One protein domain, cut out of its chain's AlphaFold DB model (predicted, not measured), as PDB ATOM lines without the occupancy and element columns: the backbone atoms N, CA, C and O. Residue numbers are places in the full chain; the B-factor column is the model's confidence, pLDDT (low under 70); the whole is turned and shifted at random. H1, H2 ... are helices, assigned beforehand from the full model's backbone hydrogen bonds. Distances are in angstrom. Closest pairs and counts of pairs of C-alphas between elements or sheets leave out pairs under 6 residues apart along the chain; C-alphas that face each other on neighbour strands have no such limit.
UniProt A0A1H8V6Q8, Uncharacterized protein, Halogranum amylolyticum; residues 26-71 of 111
ATOM      1  N   VAL A  26      -0.785  82.630  56.192       89.75
ATOM      2  CA  VAL A  26      -0.116  81.457  56.791       89.75
ATOM      3  C   VAL A  26       0.035  80.356  55.749       89.75
ATOM      4  O   VAL A  26       1.142  79.852  55.557       89.75
ATOM      5  N   GLU A  27      -1.032  80.041  55.013       87.88
ATOM      6  CA  GLU A  27      -1.017  79.035  53.942       87.88
ATOM      7  C   GLU A  27      -0.001  79.371  52.843       87.88
ATOM      8  O   GLU A  27       0.740  78.508  52.371       87.88
ATOM      9  N   VAL A  28       0.097  80.646  52.465       87.12
ATOM     10  CA  VAL A  28       1.062  81.103  51.454       87.12
ATOM     11  C   VAL A  28       2.500  80.930  51.943       87.12
ATOM     12  O   VAL A  28       3.359  80.461  51.191       87.12
ATOM     13  N   VAL A  29       2.785  81.297  53.196       88.12
ATOM     14  CA  VAL A  29       4.127  81.135  53.773       88.12
ATOM     15  C   VAL A  29       4.476  79.654  53.949       88.12
ATOM     16  O   VAL A  29       5.609  79.265  53.660       88.12
ATOM     17  N   ARG A  30       3.512  78.819  54.356       89.31
ATOM     18  CA  ARG A  30       3.670  77.361  54.451       89.31
ATOM     19  C   ARG A  30       4.024  76.768  53.086       89.31
ATOM     20  O   ARG A  30       5.084  76.159  52.954       89.31
ATOM     21  N   ALA A  31       3.234  77.062  52.052       86.69
ATOM     22  CA  ALA A  31       3.485  76.594  50.690       86.69
ATOM     23  C   ALA A  31       4.840  77.073  50.134       86.69
ATOM     24  O   ALA A  31       5.535  76.330  49.441       86.69
ATOM     25  N   LEU A  32       5.253  78.307  50.454       86.38
ATOM     26  CA  LEU A  32       6.564  78.833  50.068       86.38
ATOM     27  C   LEU A  32       7.709  78.001  50.664       86.38
ATOM     28  O   LEU A  32       8.670  77.701  49.950       86.38
ATOM     29  N   ILE A  33       7.620  77.659  51.951       87.38
ATOM     30  CA  ILE A  33       8.640  76.874  52.657       87.38
ATOM     31  C   ILE A  33       8.644  75.426  52.164       87.38
ATOM     32  O   ILE A  33       9.715  74.902  51.865       87.38
ATOM     33  N   GLU A  34       7.474  74.812  51.993       85.56
ATOM     34  CA  GLU A  34       7.340  73.448  51.466       85.56
ATOM     35  C   GLU A  34       7.911  73.319  50.048       85.56
ATOM     36  O   GLU A  34       8.639  72.372  49.748       85.56
ATOM     37  N   ALA A  35       7.659  74.305  49.181       86.00
ATOM     38  CA  ALA A  35       8.232  74.341  47.838       86.00
ATOM     39  C   ALA A  35       9.742  74.649  47.836       86.00
ATOM     40  O   ALA A  35      10.434  74.366  46.854       86.00
ATOM     41  N   ASN A  36      10.271  75.243  48.911       82.44
ATOM     42  CA  ASN A  36      11.657  75.699  49.007       82.44
ATOM     43  C   ASN A  36      12.284  75.350  50.372       82.44
ATOM     44  O   ASN A  36      12.684  76.258  51.111       82.44
ATOM     45  N   PRO A  37      12.476  74.058  50.697       82.44
ATOM     46  CA  PRO A  37      12.955  73.629  52.018       82.44
ATOM     47  C   PRO A  37      14.337  74.203  52.378       82.44
ATOM     48  O   PRO A  37      14.639  74.473  53.535       82.44
ATOM     49  N   LYS A  38      15.164  74.538  51.379       81.50
ATOM     50  CA  LYS A  38      16.476  75.188  51.574       81.50
ATOM     51  C   LYS A  38      16.402  76.561  52.254       81.50
ATOM     52  O   LYS A  38      17.433  77.072  52.704       81.50
ATOM     53  N   LEU A  39      15.225  77.195  52.280       80.38
ATOM     54  CA  LEU A  39      15.022  78.454  52.991       80.38
ATOM     55  C   LEU A  39      15.222  78.260  54.494       80.38
ATOM     56  O   LEU A  39      15.914  79.077  55.098       80.38
ATOM     57  N   THR A  40      14.702  77.174  55.070       79.94
ATOM     58  CA  THR A  40      14.805  76.912  56.511       79.94
ATOM     59  C   THR A  40      16.166  76.335  56.908       79.94
ATOM     60  O   THR A  40      16.675  76.643  57.981       79.94
ATOM     61  N   GLU A  41      16.832  75.612  56.004       76.00
ATOM     62  CA  GLU A  41      18.167  75.035  56.242       76.00
ATOM     63  C   GLU A  41      19.288  76.080  56.378       76.00
ATOM     64  O   GLU A  41      20.245  75.887  57.126       76.00
ATOM     65  N   ARG A  42      19.235  77.168  55.593       65.88
ATOM     66  CA  ARG A  42      20.371  78.103  55.440       65.88
ATOM     67  C   ARG A  42      20.128  79.493  55.996       65.88
ATOM     68  O   ARG A  42      21.083  80.255  56.167       65.88
ATOM     69  N   LYS A  43      18.872  79.887  56.188       66.62
ATOM     70  CA  LYS A  43      18.537  81.212  56.714       66.62
ATOM     71  C   LYS A  43      18.212  81.100  58.192       66.62
ATOM     72  O   LYS A  43      17.689  80.098  58.657       66.62
ATOM     73  N   SER A  44      18.518  82.155  58.936       79.56
ATOM     74  CA  SER A  44      18.064  82.266  60.317       79.56
ATOM     75  C   SER A  44      16.577  82.617  60.350       79.56
ATOM     76  O   SER A  44      16.121  83.440  59.547       79.56
ATOM     77  N   ARG A  45      15.840  82.070  61.327       83.62
ATOM     78  CA  ARG A  45      14.431  82.412  61.607       83.62
ATOM     79  C   ARG A  45      14.202  83.927  61.612       83.62
ATOM     80  O   ARG A  45      13.322  84.435  60.922       83.62
ATOM     81  N   ARG A  46      15.067  84.673  62.315       85.00
ATOM     82  CA  ARG A  46      15.023  86.147  62.379       85.00
ATOM     83  C   ARG A  46      15.180  86.799  61.004       85.00
ATOM     84  O   ARG A  46      14.509  87.789  60.719       85.00
ATOM     85  N   GLY A  47      16.067  86.266  60.164       84.25
ATOM     86  CA  GLY A  47      16.299  86.767  58.813       84.25
ATOM     87  C   GLY A  47      15.081  86.579  57.912       84.25
ATOM     88  O   GLY A  47      14.660  87.534  57.264       84.25
ATOM     89  N   LEU A  48      14.484  85.384  57.917       85.25
ATOM     90  CA  LEU A  48      13.277  85.091  57.136       85.25
ATOM     91  C   LEU A  48      12.081  85.923  57.599       85.25
ATOM     92  O   LEU A  48      11.457  86.586  56.773       85.25
ATOM     93  N   ARG A  49      11.828  85.984  58.915       88.62
ATOM     94  CA  ARG A  49      10.764  86.822  59.489       88.62
ATOM     95  C   ARG A  49      10.910  88.284  59.074       88.62
ATOM     96  O   ARG A  49       9.927  88.913  58.703       88.62
ATOM     97  N   ARG A  50      12.133  88.830  59.098       86.00
ATOM     98  CA  ARG A  50      12.389  90.216  58.676       86.00
ATOM     99  C   ARG A  50      12.116  90.424  57.187       86.00
ATOM    100  O   ARG A  50      11.516  91.426  56.822       86.00
ATOM    101  N   ILE A  51      12.564  89.506  56.332       87.19
ATOM    102  CA  ILE A  51      12.366  89.618  54.879       87.19
ATOM    103  C   ILE A  51      10.874  89.588  54.534       87.19
ATOM    104  O   ILE A  51      10.427  90.424  53.752       87.19
ATOM    105  N   LEU A  52      10.117  88.668  55.139       86.50
ATOM    106  CA  LEU A  52       8.675  88.540  54.921       86.50
ATOM    107  C   LEU A  52       7.909  89.718  55.539       86.50
ATOM    108  O   LEU A  52       7.082  90.319  54.865       86.50
ATOM    109  N   GLY A  53       8.251  90.140  56.759       86.31
ATOM    110  CA  GLY A  53       7.625  91.294  57.417       86.31
ATOM    111  C   GLY A  53       7.842  92.628  56.693       86.31
ATOM    112  O   GLY A  53       6.973  93.494  56.737       86.31
ATOM    113  N   ASN A  54       8.944  92.787  55.951       86.25
ATOM    114  CA  ASN A  54       9.152  93.957  55.090       86.25
ATOM    115  C   ASN A  54       8.136  94.049  53.930       86.25
ATOM    116  O   ASN A  54       8.061  95.094  53.292       86.25
ATOM    117  N   GLN A  55       7.389  92.977  53.638       80.62
ATOM    118  CA  GLN A  55       6.310  92.971  52.640       80.62
ATOM    119  C   GLN A  55       4.955  93.384  53.235       80.62
ATOM    120  O   GLN A  55       4.000  93.588  52.493       80.62
ATOM    121  N   GLY A  56       4.853  93.494  54.561       84.38
ATOM    122  CA  GLY A  56       3.631  93.857  55.273       84.38
ATOM    123  C   GLY A  56       3.521  93.145  56.618       84.38
ATOM    124  O   GLY A  56       4.055  92.050  56.804       84.38
ATOM    125  N   GLN A  57       2.801  93.761  57.558       84.69
ATOM    126  CA  GLN A  57       2.641  93.230  58.916       84.69
ATOM    127  C   GLN A  57       2.058  91.809  58.918       84.69
ATOM    128  O   GLN A  57       2.623  90.929  59.568       84.69
ATOM    129  N   GLN A  58       1.015  91.561  58.120       87.00
ATOM    130  CA  GLN A  58       0.372  90.245  58.012       87.00
ATOM    131  C   GLN A  58       1.347  89.131  57.593       87.00
ATOM    132  O   GLN A  58       1.247  87.999  58.056       87.00
ATOM    133  N   TRP A  59       2.344  89.454  56.760       88.56
ATOM    134  CA  TRP A  59       3.362  88.505  56.312       88.56
ATOM    135  C   TRP A  59       4.386  88.217  57.407       88.56
ATOM    136  O   TRP A  59       4.888  87.102  57.503       88.56
ATOM    137  N   GLY A  60       4.690  89.205  58.253       88.31
ATOM    138  CA  GLY A  60       5.549  89.017  59.421       88.31
ATOM    139  C   GLY A  60       4.891  88.162  60.508       88.31
ATOM    140  O   GLY A  60       5.572  87.352  61.142       88.31
ATOM    141  N   GLU A  61       3.583  88.321  60.706       89.50
ATOM    142  CA  GLU A  61       2.782  87.506  61.628       89.50
ATOM    143  C   GLU A  61       2.675  86.066  61.124       89.50
ATOM    144  O   GLU A  61       3.098  85.149  61.825       89.50
ATOM    145  N   ALA A  62       2.268  85.871  59.867       90.12
ATOM    146  CA  ALA A  62       2.226  84.550  59.243       90.12
ATOM    147  C   ALA A  62       3.591  83.848  59.236       90.12
ATOM    148  O   ALA A  62       3.687  82.666  59.560       90.12
ATOM    149  N   ALA A  63       4.669  84.582  58.942       89.75
ATOM    150  CA  ALA A  63       6.023  84.053  59.046       89.75
ATOM    151  C   ALA A  63       6.375  83.604  60.462       89.75
ATOM    152  O   ALA A  63       7.087  82.622  60.615       89.75
ATOM    153  N   THR A  64       5.903  84.302  61.494       89.44
ATOM    154  CA  THR A  64       6.148  83.889  62.881       89.44
ATOM    155  C   THR A  64       5.451  82.560  63.158       89.44
ATOM    156  O   THR A  64       6.121  81.618  63.563       89.44
ATOM    157  N   THR A  65       4.160  82.458  62.824       90.38
ATOM    158  CA  THR A  65       3.369  81.231  62.997       90.38
ATOM    159  C   THR A  65       3.997  80.032  62.295       90.38
ATOM    160  O   THR A  65       4.181  78.992  62.915       90.38
ATOM    161  N   VAL A  66       4.365  80.169  61.016       90.00
ATOM    162  CA  VAL A  66       4.907  79.036  60.253       90.00
ATOM    163  C   VAL A  66       6.329  78.696  60.688       90.00
ATOM    164  O   VAL A  66       6.647  77.528  60.859       90.00
ATOM    165  N   LEU A  67       7.213  79.684  60.870       88.00
ATOM    166  CA  LEU A  67       8.616  79.398  61.192       88.00
ATOM    167  C   LEU A  67       8.781  78.767  62.583       88.00
ATOM    168  O   LEU A  67       9.773  78.076  62.794       88.00
ATOM    169  N   ASP A  68       7.834  78.948  63.503       85.94
ATOM    170  CA  ASP A  68       7.848  78.263  64.802       85.94
ATOM    171  C   ASP A  68       7.658  76.736  64.677       85.94
ATOM    172  O   ASP A  68       8.047  76.002  65.580       85.94
ATOM    173  N   GLU A  69       7.146  76.235  63.545       85.25
ATOM    174  CA  GLU A  69       7.080  74.794  63.248       85.25
ATOM    175  C   GLU A  69       8.427  74.220  62.768       85.25
ATOM    176  O   GLU A  69       8.691  73.030  62.930       85.25
ATOM    177  N   TYR A  70       9.279  75.049  62.152       80.62
ATOM    178  CA  TYR A  70      10.518  74.607  61.486       80.62
ATOM    179  C   TYR A  70      11.785  74.868  62.290       80.62
ATOM    180  O   TYR A  70      12.826  74.266  62.029       80.62
ATOM    181  N   TYR A  71      11.724  75.807  63.223       78.31
ATOM    182  CA  TYR A  71      12.822  76.118  64.113       78.31
ATOM    183  C   TYR A  71      12.362  75.775  65.512       78.31
ATOM    184  O   TYR A  71      11.300  76.233  65.930       78.31
TER     185      TYR A  71
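AT A GLANCE: This is residues 26 to 71 of the 111 residues of an uncharacterized protein of Halogranum amylolyticum (UniProt A0A1H8V6Q8). The longest helix, H4, forms the backbone of a small helical body: H3 folds side by side with it as a helical hairpin, and H1 packs on another side of it at a steep angle, beginning at Val 26 near Ala 62 of H4 and splaying away from it toward Ala 35. H1 and H3 leave a gap between them, and the short helix H2 bridges it at one end, between the end of H1 and the beginning of H3 and near Tyr 70 of H4. The printed part has 46 residues with four named helices in the order H1, H2, H3, H4 along the chain, and no named strand; the class is all helix, with 38 of the 46 printed residues in the helices. The whole is compact, with a radius of gyration of the C-alphas of 9.3 A, and rounded in outline, with spans of 24 by 19 by 15 A.

HOW THE PARTS SIT: H4, residues 57 to 70, is the longest helix, and it touches both H1, residues 26 to 35, and H3, residues 45 to 53. H3 and H4 have 14 pairs of C-alphas within 8 A, and their closest C-alphas are those of Gly 53 and Gly 60, 3.7 A apart. Their lines stand at a shallow tilt of 27 degrees and they run opposite ways; the two are a helical hairpin, with centres 8.6 A apart. H1 and H4 touch with 10 pairs of C-alphas within 8 A. Their closest C-alphas are those of Val 26 and Ala 62, 4.6 A apart. The lines of H1 and H4 stand at a steep tilt of 52 degrees, the two run the same way, and their centres are 10.0 A apart. H1 and H3 are apart. H2, residues 38 to 42, touches no helix. It is close to H1 but not clearly touching, and the closest C-alphas, those of Ile 33 and Leu 39, are 6.6 A apart. It is also close to H4 but not clearly touching, with the C-alphas of Thr 40 and Tyr 70 the closest at 7.0 A. H2 and H3 meet only through their link. In H1, H2 and H3 every O i to N i+4 pair is within hydrogen-bond range, and in H4 8 of 10 are.

IN THESE COORDINATES: H4 has 14 residues, from Gln 57 with its C-alpha at (2.641, 93.230, 58.916) to Tyr 70 with its C-alpha at (10.518, 74.607, 61.486), 20.4 A from first to last C-alpha. H3, from Arg 45 to Gly 53, has 9 residues and measures 11.9 A between its first and last C-alphas. H1 has 10 residues and begins at Val 26, C-alpha at (-0.116, 81.457, 56.791); it ends at Ala 35, 14.2 A from its first C-alpha to its last. H2, from Lys 38 to Arg 42, has 5 residues and measures 6.2 A in the same way.

THE WHOLE: The two C-alphas farthest apart are those of Glu 41 and Gln 57, at 24.1 A, while the first and last printed C-alphas, of Val 26 and Tyr 71, are 15.8 A apart. The printed part runs from residue 26 to residue 71 without a cut, within a full chain of 111 residues. The links H1 to H2 and H2 to H3 are tight, with 2 residues each, and the link H3 to H4 is tight with 3; no link is long. The mean pLDDT of the printed part is 84.8. Of the printed residues, 42 to 43 are under 70, which is low confidence, and Arg 42 of these belongs to H2, whose mean pLDDT is 77.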